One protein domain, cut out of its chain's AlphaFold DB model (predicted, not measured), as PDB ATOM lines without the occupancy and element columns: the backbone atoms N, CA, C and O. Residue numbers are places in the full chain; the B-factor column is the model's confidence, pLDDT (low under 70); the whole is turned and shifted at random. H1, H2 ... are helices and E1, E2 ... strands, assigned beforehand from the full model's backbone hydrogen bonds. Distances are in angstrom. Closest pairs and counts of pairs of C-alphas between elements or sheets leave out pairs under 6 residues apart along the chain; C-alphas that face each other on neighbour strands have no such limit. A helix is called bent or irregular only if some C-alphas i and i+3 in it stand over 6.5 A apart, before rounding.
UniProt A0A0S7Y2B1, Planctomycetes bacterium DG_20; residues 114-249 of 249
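AT A GLANCE: This is residues 114 to 249 of the 249 residues of a protein of Planctomycetes bacterium DG_20 (UniProt A0A0S7Y2B1). A long, loose group of helices with a small head at one end: H3b and H4 make a helical hairpin, H1 crosses this hairpin at a steep tilt of 56 degrees to both of its helices, and the later part of H1, residues 140 to 145, runs side by side with H3a, the other arm of the bent helix H3. The head is a two-stranded antiparallel sheet, E1 - E2, with the short helices H2 and H5 near it; toward the other end of the long axis lies the long link of H3 to H4. The printed part has 136 residues, with five named helices and two named strands in the order H1, H2, E1, H3, H4, H5, E2, and its class is mostly helix. The whole is loose, with a radius of gyration of the C-alphas of 18.0 A, and its spans of 57 by 28 by 28 A only just make a rod.

HOW THE PARTS SIT: The sheet pairs E1, residues 158 to 161, with E2, residues 245 to 248, antiparallel at 142 degrees between directions. The C-alphas of Val 158 and Pro 248 face each other at 4.6 A, and N 159 with O 247 at 2.9 A and N 161 with O 245 at 2.8 A are within hydrogen-bond range. H2, residues 150 to 155, comes nearest to E1 with the C-alphas of Met 153 and Val 159, 6.3 A apart. H5, residues 237 to 242, comes nearest to E2 with the C-alphas of Asp 239 and Trp 245, 6.2 A apart. H3, residues 170 to 198, was assigned as one helix by its hydrogen bonds but is bent: C-alphas 180 and 183 are 7.2 A apart, and its arms H3a, residues 170 to 180, and H3b, residues 183 to 198, stand at a steep tilt of 52 degrees. H3a touches H5, opposite ways at a shallow tilt of 27 degrees, closest at the C-alphas of Arg 176 and Ala 242, 5.2 A. Residues 140 to 145 of H1, which spans residues 121 to 146, touch H3a, opposite ways at a shallow tilt of 16 degrees, closest at the C-alphas of Ala 144 and Phe 174, 4.9 A. H1 and H2 touch only at the corner, about perpendicular at 80 degrees, with the C-alphas of Cys 143 and Gly 150 closest at 4.6 A. H3b and H4, residues 210 to 230, are a hairpin: they touch, opposite ways at a shallow tilt of 20 degrees, closest at the C-alphas of Leu 191 and Val 214, 6.6 A. H1 touches H4 with residues 123 to 130 alone, the same way at a steep tilt of 56 degrees, closest at the C-alphas of Ala 126 and Ser 215, 7.1 A. H1 and H3b only just touch, with 3 pairs of C-alphas within 8 A. Among the pairs that are apart are H1 and E1, and H3a and H4. In H1, H3a, H3b, H4 and H5 every O i to N i+4 pair is within hydrogen-bond range; in H2 it is 1 of 2.

IN THESE COORDINATES: E1 is 9.7 A long from first to last C-alpha and E2 10.1 A, ending at C-alpha 248, (187.998, 262.454, 340.853). H1 is 37.1 A long, from C-alpha 121 at (213.875, 265.519, 311.476). H4 is 30.1 A long, H3b 20.8 A and H3a 15.5 A, beginning at C-alpha 170, (194.146, 279.383, 344.098). H2 is 9.1 A and H5 8.5 A.

THE WHOLE: The two C-alphas farthest apart are those of Asp 164 and Ser 205, 56.8 A. The printed part has no cut and ends at residue 249, the chain's last. The link of H3 to H4, 11 residues, is long. The mean pLDDT of the printed part is 71.1; 54 residues are under 70, namely residues 114 to 129, 148 to 152, 188 to 219 and 233.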
ATOM      1  N   ILE A 114     218.697 272.589 309.018       53.62
ATOM      2  CA  ILE A 114     218.754 271.632 310.139       53.62
ATOM      3  C   ILE A 114     217.506 271.737 311.032       53.62
ATOM      4  O   ILE A 114     217.009 270.724 311.519       53.62
ATOM      5  N   PHE A 115     216.982 272.948 311.235       50.81
ATOM      6  CA  PHE A 115     215.773 273.195 312.033       50.81
ATOM      7  C   PHE A 115     214.486 273.147 311.201       50.81
ATOM      8  O   PHE A 115     213.408 272.952 311.756       50.81
ATOM      9  N   LEU A 116     214.596 273.320 309.881       55.84
ATOM     10  CA  LEU A 116     213.484 273.321 308.928       55.84
ATOM     11  C   LEU A 116     213.299 271.978 308.199       55.84
ATOM     12  O   LEU A 116     212.289 271.805 307.520       55.84
ATOM     13  N   GLY A 117     214.194 271.006 308.415       49.94
ATOM     14  CA  GLY A 117     213.946 269.587 308.132       49.94
ATOM     15  C   GLY A 117     214.653 268.977 306.918       49.94
ATOM     16  O   GLY A 117     214.287 267.868 306.541       49.94
ATOM     17  N   ASP A 118     215.662 269.618 306.323       55.22
ATOM     18  CA  ASP A 118     216.268 269.118 305.072       55.22
ATOM     19  C   ASP A 118     217.295 267.989 305.274       55.22
ATOM     20  O   ASP A 118     217.546 267.222 304.349       55.22
ATOM     21  N   LYS A 119     217.908 267.863 306.461       56.84
ATOM     22  CA  LYS A 119     218.979 266.865 306.705       56.84
ATOM     23  C   LYS A 119     218.680 265.874 307.834       56.84
ATOM     24  O   LYS A 119     219.178 264.755 307.808       56.84
ATOM     25  N   SER A 120     217.865 266.254 308.823       59.88
ATOM     26  CA  SER A 120     217.363 265.345 309.865       59.88
ATOM     27  C   SER A 120     216.113 265.922 310.537       59.88
ATOM     28  O   SER A 120     216.039 267.122 310.787       59.88
ATOM     29  N   LEU A 121     215.126 265.076 310.846       63.06
ATOM     30  CA  LEU A 121     213.875 265.519 311.476       63.06
ATOM     31  C   LEU A 121     214.019 265.761 312.986       63.06
ATOM     32  O   LEU A 121     213.266 266.543 313.557       63.06
ATOM     33  N   LEU A 122     214.976 265.103 313.645       60.53
ATOM     34  CA  LEU A 122     215.097 265.118 315.106       60.53
ATOM     35  C   LEU A 122     215.330 266.520 315.707       60.53
ATOM     36  O   LEU A 122     214.612 266.861 316.647       60.53
ATOM     37  N   PRO A 123     216.247 267.366 315.193       57.25
ATOM     38  CA  PRO A 123     216.470 268.706 315.744       57.25
ATOM     39  C   PRO A 123     215.267 269.630 315.536       57.25
ATOM     40  O   PRO A 123     214.885 270.361 316.448       57.25
ATOM     41  N   ALA A 124     214.638 269.553 314.360       59.75
ATOM     42  CA  ALA A 124     213.425 270.296 314.028       59.75
ATOM     43  C   ALA A 124     212.260 269.919 314.960       59.75
ATOM     44  O   ALA A 124     211.621 270.785 315.563       59.75
ATOM     45  N   VAL A 125     212.030 268.614 315.147       64.12
ATOM     46  CA  VAL A 125     210.996 268.084 316.044       64.12
ATOM     47  C   VAL A 125     211.274 268.474 317.494       64.12
ATOM     48  O   VAL A 125     210.354 268.915 318.179       64.12
ATOM     49  N   ALA A 126     212.521 268.372 317.961       65.56
ATOM     50  CA  ALA A 126     212.895 268.750 319.322       65.56
ATOM     51  C   ALA A 126     212.686 270.250 319.583       65.56
ATOM     52  O   ALA A 126     212.083 270.621 320.591       65.56
ATOM     53  N   PHE A 127     213.117 271.112 318.657       64.06
ATOM     54  CA  PHE A 127     212.908 272.558 318.749       64.06
ATOM     55  C   PHE A 127     211.416 272.905 318.813       64.06
ATOM     56  O   PHE A 127     210.971 273.660 319.680       64.06
ATOM     57  N   GLN A 128     210.615 272.291 317.941       64.75
ATOM     58  CA  GLN A 128     209.183 272.548 317.881       64.75
ATOM     59  C   GLN A 128     208.432 271.998 319.098       64.75
ATOM     60  O   GLN A 128     207.564 272.684 319.642       64.75
ATOM     61  N   ALA A 129     208.791 270.803 319.572       69.25
ATOM     62  CA  ALA A 129     208.279 270.250 320.822       69.25
ATOM     63  C   ALA A 129     208.618 271.163 322.009       69.25
ATOM     64  O   ALA A 129     207.759 271.395 322.860       69.25
ATOM     65  N   GLY A 130     209.821 271.748 322.027       72.12
ATOM     66  CA  GLY A 130     210.230 272.744 323.014       72.12
ATOM     67  C   GLY A 130     209.321 273.976 323.025       72.12
ATOM     68  O   GLY A 130     208.806 274.344 324.081       72.12
ATOM     69  N   ILE A 131     209.049 274.572 321.855       71.25
ATOM     70  CA  ILE A 131     208.148 275.736 321.737       71.25
ATOM     71  C   ILE A 131     206.730 275.388 322.199       71.25
ATOM     72  O   ILE A 131     206.143 276.119 322.996       71.25
ATOM     73  N   VAL A 132     206.170 274.271 321.726       76.06
ATOM     74  CA  VAL A 132     204.809 273.849 322.098       76.06
ATOM     75  C   VAL A 132     204.712 273.604 323.604       76.06
ATOM     76  O   VAL A 132     203.759 274.053 324.240       76.06
ATOM     77  N   THR A 133     205.722 272.958 324.190       75.81
ATOM     78  CA  THR A 133     205.789 272.710 325.635       75.81
ATOM     79  C   THR A 133     205.886 274.018 326.416       75.81
ATOM     80  O   THR A 133     205.179 274.177 327.408       75.81
ATOM     81  N   LEU A 134     206.678 274.990 325.950       75.69
ATOM     82  CA  LEU A 134     206.779 276.312 326.577       75.69
ATOM     83  C   LEU A 134     205.432 277.044 326.578       75.69
ATOM     84  O   LEU A 134     205.017 277.581 327.604       75.69
ATOM     85  N   LEU A 135     204.727 277.042 325.446       80.19
ATOM     86  CA  LEU A 135     203.412 277.675 325.336       80.19
ATOM     87  C   LEU A 135     202.380 276.995 326.245       80.19
ATOM     88  O   LEU A 135     201.621 277.680 326.929       80.19
ATOM     89  N   LEU A 136     202.387 275.659 326.308       81.31
ATOM     90  CA  LEU A 136     201.535 274.892 327.221       81.31
ATOM     91  C   LEU A 136     201.862 275.177 328.691       81.31
ATOM     92  O   LEU A 136     200.942 275.324 329.497       81.31
ATOM     93  N   ALA A 137     203.144 275.305 329.033       81.81
ATOM     94  CA  ALA A 137     203.601 275.651 330.373       81.81
ATOM     95  C   ALA A 137     203.073 277.025 330.806       81.81
ATOM     96  O   ALA A 137     202.436 277.152 331.853       81.81
ATOM     97  N   LEU A 138     203.265 278.044 329.963       82.81
ATOM     98  CA  LEU A 138     202.788 279.406 330.216       82.81
ATOM     99  C   LEU A 138     201.261 279.456 330.331       82.81
ATOM    100  O   LEU A 138     200.729 280.043 331.276       82.81
ATOM    101  N   LEU A 139     200.553 278.783 329.419       84.38
ATOM    102  CA  LEU A 139     199.097 278.691 329.457       84.38
ATOM    103  C   LEU A 139     198.608 277.988 330.730       84.38
ATOM    104  O   LEU A 139     197.633 278.428 331.337       84.38
ATOM    105  N   SER A 140     199.283 276.919 331.157       81.50
ATOM    106  CA  SER A 140     198.959 276.177 332.378       81.50
ATOM    107  C   SER A 140     199.137 277.037 333.633       81.50
ATOM    108  O   SER A 140     198.225 277.093 334.461       81.50
ATOM    109  N   ILE A 141     200.255 277.763 333.745       82.62
ATOM    110  CA  ILE A 141     200.526 278.699 334.848       82.62
ATOM    111  C   ILE A 141     199.461 279.804 334.885       82.62
ATOM    112  O   ILE A 141     198.870 280.060 335.938       82.62
ATOM    113  N   PHE A 142     199.158 280.410 333.733       83.62
ATOM    114  CA  PHE A 142     198.114 281.429 333.610       83.62
ATOM    115  C   PHE A 142     196.739 280.882 334.019       83.62
ATOM    116  O   PHE A 142     196.031 281.474 334.835       83.62
ATOM    117  N   CYS A 143     196.378 279.697 333.526       80.25
ATOM    118  CA  CYS A 143     195.116 279.050 333.860       80.25
ATOM    119  C   CYS A 143     195.020 278.671 335.341       80.25
ATOM    120  O   CYS A 143     193.922 278.722 335.885       80.25
ATOM    121  N   ALA A 144     196.119 278.291 335.997       79.81
ATOM    122  CA  ALA A 144     196.145 277.996 337.429       79.81
ATOM    123  C   ALA A 144     195.929 279.252 338.292       79.81
ATOM    124  O   ALA A 144     195.364 279.159 339.385       79.81
ATOM    125  N   LEU A 145     196.348 280.418 337.790       79.94
ATOM    126  CA  LEU A 145     196.133 281.710 338.437       79.94
ATOM    127  C   LEU A 145     194.676 282.179 338.290       79.94
ATOM    128  O   LEU A 145     194.040 282.553 339.278       79.94
ATOM    129  N   VAL A 146     194.130 282.110 337.070       79.44
ATOM    130  CA  VAL A 146     192.774 282.592 336.749       79.44
ATOM    131  C   VAL A 146     191.696 281.617 337.230       79.44
ATOM    132  O   VAL A 146     190.720 281.999 337.883       79.44
ATOM    133  N   PHE A 147     191.874 280.327 336.954       71.75
ATOM    134  CA  PHE A 147     190.926 279.278 337.298       71.75
ATOM    135  C   PHE A 147     191.491 278.471 338.468       71.75
ATOM    136  O   PHE A 147     192.605 277.973 338.382       71.75
ATOM    137  N   ARG A 148     190.703 278.308 339.545       66.25
ATOM    138  CA  ARG A 148     190.954 277.550 340.806       66.25
ATOM    139  C   ARG A 148     191.306 276.052 340.616       66.25
ATOM    140  O   ARG A 148     190.798 275.196 341.330       66.25
ATOM    141  N   GLY A 149     192.105 275.713 339.618       63.38
ATOM    142  CA  GLY A 149     192.329 274.362 339.134       63.38
ATOM    143  C   GLY A 149     192.721 274.246 337.656       63.38
ATOM    144  O   GLY A 149     193.030 273.147 337.212       63.38
ATOM    145  N   GLY A 150     192.713 275.337 336.884       65.62
ATOM    146  CA  GLY A 150     192.928 275.291 335.435       65.62
ATOM    147  C   GLY A 150     191.800 274.597 334.649       65.62
ATOM    148  O   GLY A 150     191.033 273.790 335.177       65.62
ATOM    149  N   LEU A 151     191.694 274.919 333.356       65.56
ATOM    150  CA  LEU A 151     190.755 274.282 332.422       65.56
ATOM    151  C   LEU A 151     191.005 272.763 332.326       65.56
ATOM    152  O   LEU A 151     190.064 271.977 332.325       65.56
ATOM    153  N   ALA A 152     192.276 272.352 332.349       67.44
ATOM    154  CA  ALA A 152     192.691 270.956 332.230       67.44
ATOM    155  C   ALA A 152     192.109 270.048 333.328       67.44
ATOM    156  O   ALA A 152     191.602 268.977 333.018       67.44
ATOM    157  N   MET A 153     192.089 270.475 334.601       72.44
ATOM    158  CA  MET A 153     191.480 269.655 335.661       72.44
ATOM    159  C   MET A 153     189.951 269.598 335.563       72.44
ATOM    160  O   MET A 153     189.343 268.651 336.052       72.44
ATOM    161  N   ARG A 154     189.301 270.593 334.941       71.94
ATOM    162  CA  ARG A 154     187.864 270.498 334.636       71.94
ATOM    163  C   ARG A 154     187.600 269.487 333.528       71.94
ATOM    164  O   ARG A 154     186.711 268.667 333.700       71.94
ATOM    165  N   VAL A 155     188.383 269.526 332.451       77.38
ATOM    166  CA  VAL A 155     188.257 268.593 331.319       77.38
ATOM    167  C   VAL A 155     188.539 267.154 331.751       77.38
ATOM    168  O   VAL A 155     187.800 266.254 331.381       77.38
ATOM    169  N   LEU A 156     189.559 266.942 332.586       78.25
ATOM    170  CA  LEU A 156     189.924 265.615 333.091       78.25
ATOM    171  C   LEU A 156     189.035 265.130 334.251       78.25
ATOM    172  O   LEU A 156     189.242 264.030 334.745       78.25
ATOM    173  N   GLY A 157     188.081 265.942 334.723       79.50
ATOM    174  CA  GLY A 157     187.191 265.550 335.819       79.50
ATOM    175  C   GLY A 157     187.893 265.396 337.173       79.50
ATOM    176  O   GLY A 157     187.422 264.649 338.020       79.50
ATOM    177  N   VAL A 158     189.001 266.106 337.405       81.06
ATOM    178  CA  VAL A 158     189.811 265.992 338.630       81.06
ATOM    179  C   VAL A 158     189.726 267.285 339.453       81.06
ATOM    180  O   VAL A 158     189.503 268.387 338.928       81.06
ATOM    181  N   VAL A 159     189.885 267.181 340.771       84.69
ATOM    182  CA  VAL A 159     190.005 268.325 341.680       84.69
ATOM    183  C   VAL A 159     191.202 268.159 342.613       84.69
ATOM    184  O   VAL A 159     191.505 267.069 343.087       84.69
ATOM    185  N   ALA A 160     191.904 269.266 342.864       83.31
ATOM    186  CA  ALA A 160     192.971 269.314 343.852       83.31
ATOM    187  C   ALA A 160     192.380 269.595 345.242       83.31
ATOM    188  O   ALA A 160     191.741 270.632 345.447       83.31
ATOM    189  N   VAL A 161     192.619 268.700 346.195       85.38
ATOM    190  CA  VAL A 161     192.199 268.825 347.598       85.38
ATOM    191  C   VAL A 161     193.408 268.931 348.526       85.38
ATOM    192  O   VAL A 161     194.532 268.586 348.157       85.38
ATOM    193  N   LYS A 162     193.193 269.479 349.720       86.19
ATOM    194  CA  LYS A 162     194.156 269.518 350.827       86.19
ATOM    195  C   LYS A 162     194.060 268.226 351.652       86.19
ATOM    196  O   LYS A 162     193.194 267.390 351.416       86.19
ATOM    197  N   ARG A 163     194.937 268.088 352.654       82.56
ATOM    198  CA  ARG A 163     194.965 266.927 353.568       82.56
ATOM    199  C   ARG A 163     193.669 266.786 354.364       82.56
ATOM    200  O   ARG A 163     193.275 265.683 354.701       82.56
ATOM    201  N   ASP A 164     193.028 267.917 354.639       85.25
ATOM    202  CA  ASP A 164     191.736 268.024 355.321       85.25
ATOM    203  C   ASP A 164     190.536 267.685 354.406       85.25
ATOM    204  O   ASP A 164     189.392 267.858 354.810       85.25
ATOM    205  N   GLY A 165     190.774 267.261 353.155       80.44
ATOM    206  CA  GLY A 165     189.736 266.954 352.165       80.44
ATOM    207  C   GLY A 165     189.082 268.183 351.521       80.44
ATOM    208  O   GLY A 165     188.381 268.061 350.518       80.44
ATOM    209  N   SER A 166     189.340 269.391 352.025       85.69
ATOM    210  CA  SER A 166     188.777 270.610 351.449       85.69
ATOM    211  C   SER A 166     189.521 271.031 350.178       85.69
ATOM    212  O   SER A 166     190.706 270.743 349.978       85.69
ATOM    213  N   ARG A 167     188.827 271.740 349.282       83.25
ATOM    214  CA  ARG A 167     189.386 272.153 347.985       83.25
ATOM    215  C   ARG A 167     190.633 273.026 348.162       83.25
ATOM    216  O   ARG A 167     190.657 273.961 348.964       83.25
ATOM    217  N   ALA A 168     191.668 272.746 347.372       83.62
ATOM    218  CA  ALA A 168     192.890 273.537 347.365       83.62
ATOM    219  C   ALA A 168     192.612 274.976 346.890       83.62
ATOM    220  O   ALA A 168     191.900 275.213 345.911       83.62
ATOM    221  N   GLY A 169     193.182 275.956 347.595       82.62
ATOM    222  CA  GLY A 169     193.074 277.369 347.229       82.62
ATOM    223  C   GLY A 169     193.833 277.715 345.941       82.62
ATOM    224  O   GLY A 169     194.720 276.976 345.515       82.62
ATOM    225  N   ARG A 170     193.531 278.884 345.353       81.88
ATOM    226  CA  ARG A 170     194.146 279.383 344.098       81.88
ATOM    227  C   ARG A 170     195.671 279.370 344.152       81.88
ATOM    228  O   ARG A 170     196.313 278.791 343.286       81.88
ATOM    229  N   LEU A 171     196.232 279.941 345.217       82.25
ATOM    230  CA  LEU A 171     197.677 280.079 345.386       82.25
ATOM    231  C   LEU A 171     198.394 278.726 345.460       82.25
ATOM    232  O   LEU A 171     199.492 278.578 344.942       82.25
ATOM    233  N   ARG A 172     197.748 277.713 346.046       85.56
ATOM    234  CA  ARG A 172     198.313 276.366 346.170       85.56
ATOM    235  C   ARG A 172     198.338 275.633 344.827       85.56
ATOM    236  O   ARG A 172     199.322 274.980 344.502       85.56
ATOM    237  N   VAL A 173     197.277 275.774 344.031       82.38
ATOM    238  CA  VAL A 173     197.226 275.231 342.664       82.38
ATOM    239  C   VAL A 173     198.227 275.947 341.754       82.38
ATOM    240  O   VAL A 173     198.911 275.294 340.970       82.38
ATOM    241  N   PHE A 174     198.346 277.269 341.881       84.19
ATOM    242  CA  PHE A 174     199.343 278.060 341.162       84.19
ATOM    243  C   PHE A 174     200.771 277.644 341.526       84.19
ATOM    244  O   PHE A 174     201.568 277.373 340.634       84.19
ATOM    245  N   TRP A 175     201.071 277.493 342.819       85.06
ATOM    246  CA  TRP A 175     202.357 276.977 343.287       85.06
ATOM    247  C   TRP A 175     202.661 275.593 342.713       85.06
ATOM    248  O   TRP A 175     203.765 275.353 342.236       85.06
ATOM    249  N   ARG A 176     201.663 274.703 342.660       85.75
ATOM    250  CA  ARG A 176     201.825 273.398 342.014       85.75
ATOM    251  C   ARG A 176     202.209 273.530 340.541       85.75
ATOM    252  O   ARG A 176     203.134 272.859 340.102       85.75
ATOM    253  N   ALA A 177     201.521 274.393 339.792       83.62
ATOM    254  CA  ALA A 177     201.836 274.637 338.386       83.62
ATOM    255  C   ALA A 177     203.247 275.221 338.215       83.62
ATOM    256  O   ALA A 177     203.979 274.788 337.330       83.62
ATOM    257  N   LEU A 178     203.664 276.142 339.088       84.75
ATOM    258  CA  LEU A 178     205.029 276.662 339.093       84.75
ATOM    259  C   LEU A 178     206.057 275.555 339.319       84.75
ATOM    260  O   LEU A 178     206.992 275.449 338.540       84.75
ATOM    261  N   VAL A 179     205.873 274.695 340.321       84.44
ATOM    262  CA  VAL A 179     206.791 273.576 340.590       84.44
ATOM    263  C   VAL A 179     206.886 272.621 339.395       84.44
ATOM    264  O   VAL A 179     207.972 272.141 339.084       84.44
ATOM    265  N   THR A 180     205.775 272.371 338.697       82.94
ATOM    266  CA  THR A 180     205.759 271.531 337.491       82.94
ATOM    267  C   THR A 180     206.521 272.165 336.324       82.94
ATOM    268  O   THR A 180     207.243 271.466 335.618       82.94
ATOM    269  N   TRP A 181     206.366 273.472 336.104       84.12
ATOM    270  CA  TRP A 181     206.803 274.120 334.864       84.12
ATOM    271  C   TRP A 181     208.079 274.965 334.990       84.12
ATOM    272  O   TRP A 181     208.765 275.165 333.988       84.12
ATOM    273  N   LEU A 182     208.443 275.440 336.186       82.38
ATOM    274  CA  LEU A 182     209.641 276.259 336.416       82.38
ATOM    275  C   LEU A 182     210.939 275.581 335.974       82.38
ATOM    276  O   LEU A 182     211.728 276.272 335.338       82.38
ATOM    277  N   PRO A 183     211.185 274.280 336.231       78.69
ATOM    278  CA  PRO A 183     212.408 273.634 335.758       78.69
ATOM    279  C   PRO A 183     212.578 273.738 334.240       78.69
ATOM    280  O   PRO A 183     213.683 273.953 333.755       78.69
ATOM    281  N   PHE A 184     211.474 273.663 333.492       74.69
ATOM    282  CA  PHE A 184     211.488 273.830 332.044       74.69
ATOM    283  C   PHE A 184     211.693 275.285 331.642       74.69
ATOM    284  O   PHE A 184     212.600 275.581 330.877       74.69
ATOM    285  N   VAL A 185     210.901 276.212 332.190       76.31
ATOM    286  CA  VAL A 185     211.000 277.637 331.839       76.31
ATOM    287  C   VAL A 185     212.383 278.190 332.194       76.31
ATOM    288  O   VAL A 185     213.031 278.803 331.351       76.31
ATOM    289  N   LEU A 186     212.862 277.938 333.413       75.94
ATOM    290  CA  LEU A 186     214.183 278.372 333.867       75.94
ATOM    291  C   LEU A 186     215.305 277.624 333.153       75.94
ATOM    292  O   LEU A 186     216.310 278.243 332.828       75.94
ATOM    293  N   GLY A 187     215.138 276.331 332.866       71.19
ATOM    294  CA  GLY A 187     216.100 275.569 332.074       71.19
ATOM    295  C   GLY A 187     216.242 276.139 330.664       71.19
ATOM    296  O   GLY A 187     217.346 276.447 330.237       71.19
ATOM    297  N   SER A 188     215.130 276.363 329.961       67.38
ATOM    298  CA  SER A 188     215.129 276.901 328.598       67.38
ATOM    299  C   SER A 188     215.629 278.346 328.533       67.38
ATOM    300  O   SER A 188     216.479 278.662 327.703       67.38
ATOM    301  N   VAL A 189     215.142 279.229 329.413       69.19
ATOM    302  CA  VAL A 189     215.550 280.645 329.443       69.19
ATOM    303  C   VAL A 189     216.980 280.787 329.962       69.19
ATOM    304  O   VAL A 189     217.782 281.500 329.364       69.19
ATOM    305  N   GLY A 190     217.323 280.079 331.037       67.19
ATOM    306  CA  GLY A 190     218.656 280.075 331.630       67.19
ATOM    307  C   GLY A 190     219.714 279.561 330.660       67.19
ATOM    308  O   GLY A 190     220.740 280.214 330.505       67.19
ATOM    309  N   LEU A 191     219.452 278.468 329.930       64.19
ATOM    310  CA  LEU A 191     220.380 277.981 328.901       64.19
ATOM    311  C   LEU A 191     220.452 278.916 327.690       64.19
ATOM    312  O   LEU A 191     221.530 279.061 327.121       64.19
ATOM    313  N   ALA A 192     219.363 279.590 327.307       63.25
ATOM    314  CA  ALA A 192     219.413 280.590 326.238       63.25
ATOM    315  C   ALA A 192     220.279 281.805 326.626       63.25
ATOM    316  O   ALA A 192     221.075 282.284 325.817       63.25
ATOM    317  N   ILE A 193     220.156 282.282 327.869       65.12
ATOM    318  CA  ILE A 193     220.971 283.380 328.409       65.12
ATOM    319  C   ILE A 193     222.429 282.940 328.558       65.12
ATOM    320  O   ILE A 193     223.326 283.639 328.097       65.12
ATOM    321  N   LEU A 194     222.669 281.768 329.149       63.78
ATOM    322  CA  LEU A 194     224.010 281.228 329.353       63.78
ATOM    323  C   LEU A 194     224.709 280.943 328.020       63.78
ATOM    324  O   LEU A 194     225.880 281.266 327.871       63.78
ATOM    325  N   GLY A 195     223.986 280.419 327.028       60.94
ATOM    326  CA  GLY A 195     224.492 280.235 325.670       60.94
ATOM    327  C   GLY A 195     224.924 281.557 325.037       60.94
ATOM    328  O   GLY A 195     226.008 281.631 324.471       60.94
ATOM    329  N   ARG A 196     224.136 282.628 325.209       59.03
ATOM    330  CA  ARG A 196     224.522 283.976 324.758       59.03
ATOM    331  C   ARG A 196     225.707 284.566 325.525       59.03
ATOM    332  O   ARG A 196     226.440 285.366 324.950       59.03
ATOM    333  N   LEU A 197     225.860 284.227 326.804       63.06
ATOM    334  CA  LEU A 197     226.910 284.769 327.667       63.06
ATOM    335  C   LEU A 197     228.253 284.053 327.470       63.06
ATOM    336  O   LEU A 197     229.287 284.709 327.413       63.06
ATOM    337  N   LEU A 198     228.234 282.722 327.362       58.88
ATOM    338  CA  LEU A 198     229.431 281.888 327.227       58.88
ATOM    339  C   LEU A 198     229.902 281.760 325.775       58.88
ATOM    340  O   LEU A 198     231.102 281.666 325.531       58.88
ATOM    341  N   TYR A 199     228.980 281.772 324.811       54.44
ATOM    342  CA  TYR A 199     229.282 281.579 323.396       54.44
ATOM    343  C   TYR A 199     228.814 282.801 322.599       54.44
ATOM    344  O   TYR A 199     227.751 282.814 321.984       54.44
ATOM    345  N   ALA A 200     229.648 283.844 322.582       49.81
ATOM    346  CA  ALA A 200     229.501 284.977 321.659       49.81
ATOM    347  C   ALA A 200     229.708 284.574 320.177       49.81
ATOM    348  O   ALA A 200     229.497 285.382 319.275       49.81
ATOM    349  N   GLU A 201     230.093 283.321 319.932       45.62
ATOM    350  CA  GLU A 201     230.393 282.715 318.642       45.62
ATOM    351  C   GLU A 201     229.584 281.412 318.507       45.62
ATOM    352  O   GLU A 201     229.630 280.586 319.426       45.62
ATOM    353  N   PRO A 202     228.871 281.160 317.392       43.69
ATOM    354  CA  PRO A 202     228.342 279.835 317.108       43.69
ATOM    355  C   PRO A 202     229.523 278.926 316.742       43.69
ATOM    356  O   PRO A 202     229.838 278.738 315.571       43.69
ATOM    357  N   ALA A 203     230.207 278.380 317.748       38.47
ATOM    358  CA  ALA A 203     231.208 277.342 317.549       38.47
ATOM    359  C   ALA A 203     230.496 276.075 317.054       38.47
ATOM    360  O   ALA A 203     230.035 275.234 317.827       38.47
ATOM    361  N   VAL A 204     230.358 275.964 315.733       43.62
ATOM    362  CA  VAL A 204     230.015 274.722 315.044       43.62
ATOM    363  C   VAL A 204     231.291 273.886 314.993       43.62
ATOM    364  O   VAL A 204     231.977 273.819 313.981       43.62
ATOM    365  N   SER A 205     231.646 273.266 316.112       32.94
ATOM    366  CA  SER A 205     232.699 272.253 316.150       32.94
ATOM    367  C   SER A 205     232.131 270.989 316.786       32.94
ATOM    368  O   SER A 205     231.982 270.923 318.003       32.94
ATOM    369  N   GLY A 206     231.787 270.001 315.951       33.72
ATOM    370  CA  GLY A 206     231.497 268.635 316.410       33.72
ATOM    371  C   GLY A 206     230.042 268.155 316.351       33.72
ATOM    372  O   GLY A 206     229.669 267.297 317.143       33.72
ATOM    373  N   GLY A 207     229.199 268.671 315.449       36.94
ATOM    374  CA  GLY A 207     227.872 268.090 315.152       36.94
ATOM    375  C   GLY A 207     226.787 268.273 316.225       36.94
ATOM    376  O   GLY A 207     225.604 268.128 315.928       36.94
ATOM    377  N   ILE A 208     227.159 268.674 317.442       40.53
ATOM    378  CA  ILE A 208     226.241 269.066 318.508       40.53
ATOM    379  C   ILE A 208     226.382 270.573 318.694       40.53
ATOM    380  O   ILE A 208     227.323 271.062 319.314       40.53
ATOM    381  N   THR A 209     225.452 271.336 318.127       49.66
ATOM    382  CA  THR A 209     225.375 272.771 318.409       49.66
ATOM    383  C   THR A 209     225.013 272.958 319.889       49.66
ATOM    384  O   THR A 209     224.274 272.146 320.448       49.66
ATOM    385  N   VAL A 210     225.508 274.012 320.551       48.50
ATOM    386  CA  VAL A 210     225.144 274.335 321.951       48.50
ATOM    387  C   VAL A 210     223.617 274.279 322.168       48.50
ATOM    388  O   VAL A 210     223.195 273.627 323.119       48.50
ATOM    389  N   PRO A 211     222.764 274.802 321.259       49.34
ATOM    390  CA  PRO A 211     221.311 274.599 321.314       49.34
ATOM    391  C   PRO A 211     220.846 273.130 321.316       49.34
ATOM    392  O   PRO A 211     219.851 272.803 321.964       49.34
ATOM    393  N   GLY A 212     221.547 272.234 320.614       52.41
ATOM    394  CA  GLY A 212     221.265 270.798 320.563       52.41
ATOM    395  C   GLY A 212     221.591 270.071 321.870       52.41
ATOM    396  O   GLY A 212     220.736 269.351 322.385       52.41
ATOM    397  N   ALA A 213     222.769 270.313 322.457       55.28
ATOM    398  CA  ALA A 213     223.140 269.755 323.768       55.28
ATOM    399  C   ALA A 213     222.189 270.242 324.874       55.28
ATOM    400  O   ALA A 213     221.734 269.467 325.715       55.28
ATOM    401  N   VAL A 214     221.842 271.529 324.815       54.44
ATOM    402  CA  VAL A 214     220.880 272.200 325.695       54.44
ATOM    403  C   VAL A 214     219.499 271.546 325.621       54.44
ATOM    404  O   VAL A 214     218.904 271.222 326.648       54.44
ATOM    405  N   SER A 215     219.005 271.309 324.405       55.56
ATOM    406  CA  SER A 215     217.693 270.692 324.182       55.56
ATOM    407  C   SER A 215     217.674 269.226 324.616       55.56
ATOM    408  O   SER A 215     216.698 268.783 325.217       55.56
ATOM    409  N   ALA A 216     218.760 268.486 324.377       62.75
ATOM    410  CA  ALA A 216     218.902 267.100 324.819       62.75
ATOM    411  C   ALA A 216     218.932 266.985 326.351       62.75
ATOM    412  O   ALA A 216     218.241 266.135 326.911       62.75
ATOM    413  N   LEU A 217     219.664 267.870 327.039       66.56
ATOM    414  CA  LEU A 217     219.710 267.906 328.502       66.56
ATOM    415  C   LEU A 217     218.348 268.272 329.103       66.56
ATOM    416  O   LEU A 217     217.903 267.626 330.048       66.56
ATOM    417  N   ALA A 218     217.665 269.275 328.542       66.44
ATOM    418  CA  ALA A 218     216.321 269.646 328.977       66.44
ATOM    419  C   ALA A 218     215.333 268.481 328.802       66.44
ATOM    420  O   ALA A 218     214.566 268.191 329.718       66.44
ATOM    421  N   LEU A 219     215.390 267.775 327.667       68.75
ATOM    422  CA  LEU A 219     214.554 266.604 327.405       68.75
ATOM    423  C   LEU A 219     214.871 265.451 328.369       68.75
ATOM    424  O   LEU A 219     213.950 264.837 328.901       68.75
ATOM    425  N   ALA A 220     216.154 265.193 328.639       71.56
ATOM    426  CA  ALA A 220     216.592 264.174 329.589       71.56
ATOM    427  C   ALA A 220     216.125 264.484 331.021       71.56
ATOM    428  O   ALA A 220     215.602 263.601 331.699       71.56
ATOM    429  N   LEU A 221     216.232 265.743 331.461       72.00
ATOM    430  CA  LEU A 221     215.703 266.193 332.752       72.00
ATOM    431  C   LEU A 221     214.183 266.022 332.824       72.00
ATOM    432  O   LEU A 221     213.660 265.565 333.839       72.00
ATOM    433  N   PHE A 222     213.468 266.342 331.745       72.12
ATOM    434  CA  PHE A 222     212.019 266.176 331.684       72.12
ATOM    435  C   PHE A 222     211.606 264.702 331.740       72.12
ATOM    436  O   PHE A 222     210.704 264.341 332.495       72.12
ATOM    437  N   ALA A 223     212.300 263.843 330.990       75.75
ATOM    438  CA  ALA A 223     212.098 262.401 331.023       75.75
ATOM    439  C   ALA A 223     212.368 261.840 332.425       75.75
ATOM    440  O   ALA A 223     211.551 261.085 332.943       75.75
ATOM    441  N   ALA A 224     213.449 262.269 333.085       78.81
ATOM    442  CA  ALA A 224     213.758 261.865 334.452       78.81
ATOM    443  C   ALA A 224     212.666 262.299 335.446       78.81
ATOM    444  O   ALA A 224     212.226 261.490 336.260       78.81
ATOM    445  N   LEU A 225     212.172 263.540 335.357       73.81
ATOM    446  CA  LEU A 225     211.072 264.028 336.198       73.81
ATOM    447  C   LEU A 225     209.764 263.263 335.944       73.81
ATOM    448  O   LEU A 225     209.054 262.936 336.896       73.81
ATOM    449  N   ALA A 226     209.459 262.945 334.684       73.81
ATOM    450  CA  ALA A 226     208.286 262.157 334.316       73.81
ATOM    451  C   ALA A 226     208.379 260.719 334.849       73.81
ATOM    452  O   ALA A 226     207.427 260.234 335.459       73.81
ATOM    453  N   ILE A 227     209.540 260.072 334.695       81.06
ATOM    454  CA  ILE A 227     209.815 258.736 335.237       81.06
ATOM    455  C   ILE A 227     209.702 258.758 336.763       81.06
ATOM    456  O   ILE A 227     208.975 257.948 337.328       81.06
ATOM    457  N   MET A 228     210.333 259.721 337.443       75.94
ATOM    458  CA  MET A 228     210.210 259.856 338.898       75.94
ATOM    459  C   MET A 228     208.760 260.075 339.339       75.94
ATOM    460  O   MET A 228     208.343 259.519 340.351       75.94
ATOM    461  N   SER A 229     207.966 260.844 338.588       72.44
ATOM    462  CA  SER A 229     206.544 261.014 338.893       72.44
ATOM    463  C   SER A 229     205.741 259.726 338.688       72.44
ATOM    464  O   SER A 229     204.811 259.493 339.453       72.44
ATOM    465  N   ALA A 230     206.075 258.902 337.691       75.88
ATOM    466  CA  ALA A 230     205.425 257.612 337.454       75.88
ATOM    467  C   ALA A 230     205.792 256.569 338.526       75.88
ATOM    468  O   ALA A 230     204.959 255.748 338.902       75.88
ATOM    469  N   LEU A 231     207.014 256.639 339.059       81.50
ATOM    470  CA  LEU A 231     207.503 255.776 340.140       81.50
ATOM    471  C   LEU A 231     206.976 256.169 341.534       81.50
ATOM    472  O   LEU A 231     207.235 255.461 342.505       81.50
ATOM    473  N   LEU A 232     206.232 257.274 341.658       79.44
ATOM    474  CA  LEU A 232     205.620 257.745 342.907       79.44
ATOM    475  C   LEU A 232     204.085 257.596 342.834       79.44
ATOM    476  O   LEU A 232     203.382 258.597 342.665       79.44
ATOM    477  N   PRO A 233     203.550 256.366 342.987       67.19
ATOM    478  CA  PRO A 233     202.178 256.005 342.604       67.19
ATOM    479  C   PRO A 233     201.090 256.745 343.384       67.19
ATOM    480  O   PRO A 233     200.016 257.010 342.854       67.19
ATOM    481  N   GLU A 234     201.356 257.118 344.634       73.62
ATOM    482  CA  GLU A 234     200.354 257.793 345.464       73.62
ATOM    483  C   GLU A 234     200.286 259.301 345.213       73.62
ATOM    484  O   GLU A 234     199.253 259.936 345.441       73.62
ATOM    485  N   ARG A 235     201.417 259.918 344.832       76.38
ATOM    486  CA  ARG A 235     201.541 261.378 344.815       76.38
ATOM    487  C   ARG A 235     202.791 261.864 344.090       76.38
ATOM    488  O   ARG A 235     203.905 261.652 344.579       76.38
ATOM    489  N   GLY A 236     202.589 262.623 343.014       79.94
ATOM    490  CA  GLY A 236     203.668 263.274 342.268       79.94
ATOM    491  C   GLY A 236     204.432 264.322 343.088       79.94
ATOM    492  O   GLY A 236     203.928 264.859 344.079       79.94
ATOM    493  N   ILE A 237     205.655 264.643 342.658       81.50
ATOM    494  CA  ILE A 237     206.556 265.590 343.344       81.50
ATOM    495  C   ILE A 237     205.905 266.974 343.472       81.50
ATOM    496  O   ILE A 237     205.919 267.573 344.549       81.50
ATOM    497  N   GLN A 238     205.248 267.445 342.410       81.94
ATOM    498  CA  GLN A 238     204.492 268.695 342.405       81.94
ATOM    499  C   GLN A 238     203.371 268.709 343.453       81.94
ATOM    500  O   GLN A 238     203.171 269.711 344.138       81.94
ATOM    501  N   ASP A 239     202.666 267.591 343.633       83.25
ATOM    502  CA  ASP A 239     201.576 267.477 344.600       83.25
ATOM    503  C   ASP A 239     202.106 267.392 346.034       83.25
ATOM    504  O   ASP A 239     201.533 268.000 346.943       83.25
ATOM    505  N   ARG A 240     203.239 266.709 346.249       84.69
ATOM    506  CA  ARG A 240     203.949 266.671 347.538       84.69
ATOM    507  C   ARG A 240     204.374 268.072 347.971       84.69
ATOM    508  O   ARG A 240     203.953 268.511 349.040       84.69
ATOM    509  N   LEU A 241     205.099 268.790 347.111       84.31
ATOM    510  CA  LEU A 241     205.587 270.148 347.376       84.31
ATOM    511  C   LEU A 241     204.452 271.166 347.542       84.31
ATOM    512  O   LEU A 241     204.574 272.101 348.329       84.31
ATOM    513  N   ALA A 242     203.328 270.980 346.846       83.75
ATOM    514  CA  ALA A 242     202.165 271.849 346.988       83.75
ATOM    515  C   ALA A 242     201.209 271.448 348.117       83.75
ATOM    516  O   ALA A 242     200.256 272.174 348.402       83.75
ATOM    517  N   GLY A 243     201.408 270.307 348.780       85.25
ATOM    518  CA  GLY A 243     200.460 269.858 349.795       85.25
ATOM    519  C   GLY A 243     199.055 269.579 349.220       85.25
ATOM    520  O   GLY A 243     198.069 269.843 349.911       85.25
ATOM    521  N   THR A 244     198.949 269.138 347.956       86.31
ATOM    522  CA  THR A 244     197.692 268.775 347.273       86.31
ATOM    523  C   THR A 244     197.556 267.279 346.996       86.31
ATOM    524  O   THR A 244     198.560 266.580 346.892       86.31
ATOM    525  N   TRP A 245     196.324 266.801 346.853       86.94
ATOM    526  CA  TRP A 245     195.974 265.482 346.321       86.94
ATOM    527  C   TRP A 245     195.013 265.666 345.156       86.94
ATOM    528  O   TRP A 245     194.178 266.570 345.186       86.94
ATOM    529  N   LEU A 246     195.149 264.840 344.127       84.62
ATOM    530  CA  LEU A 246     194.231 264.808 342.998       84.62
ATOM    531  C   LEU A 246     193.192 263.722 343.256       84.62
ATOM    532  O   LEU A 246     193.556 262.568 343.457       84.62
ATOM    533  N   VAL A 247     191.918 264.098 343.254       83.50
ATOM    534  CA  VAL A 247     190.799 263.158 343.381       83.50
ATOM    535  C   VAL A 247     189.816 263.367 342.229       83.50
ATOM    536  O   VAL A 247     189.692 264.504 341.749       83.50
ATOM    537  N   PRO A 248     189.133 262.308 341.758       82.62
ATOM    538  CA  PRO A 248     187.998 262.454 340.853       82.62
ATOM    539  C   PRO A 248     186.960 263.422 341.438       82.62
ATOM    540  O   PRO A 248     186.822 263.524 342.659       82.62
ATOM    541  N   ARG A 249     186.300 264.187 340.569       75.06
ATOM    542  CA  ARG A 249     185.240 265.125 340.958       75.06
ATOM    543  C   ARG A 249     183.985 264.438 341.452       75.06
ATOM    544  O   ARG A 249     183.652 263.367 340.908       75.06
TER     545      ARG A 249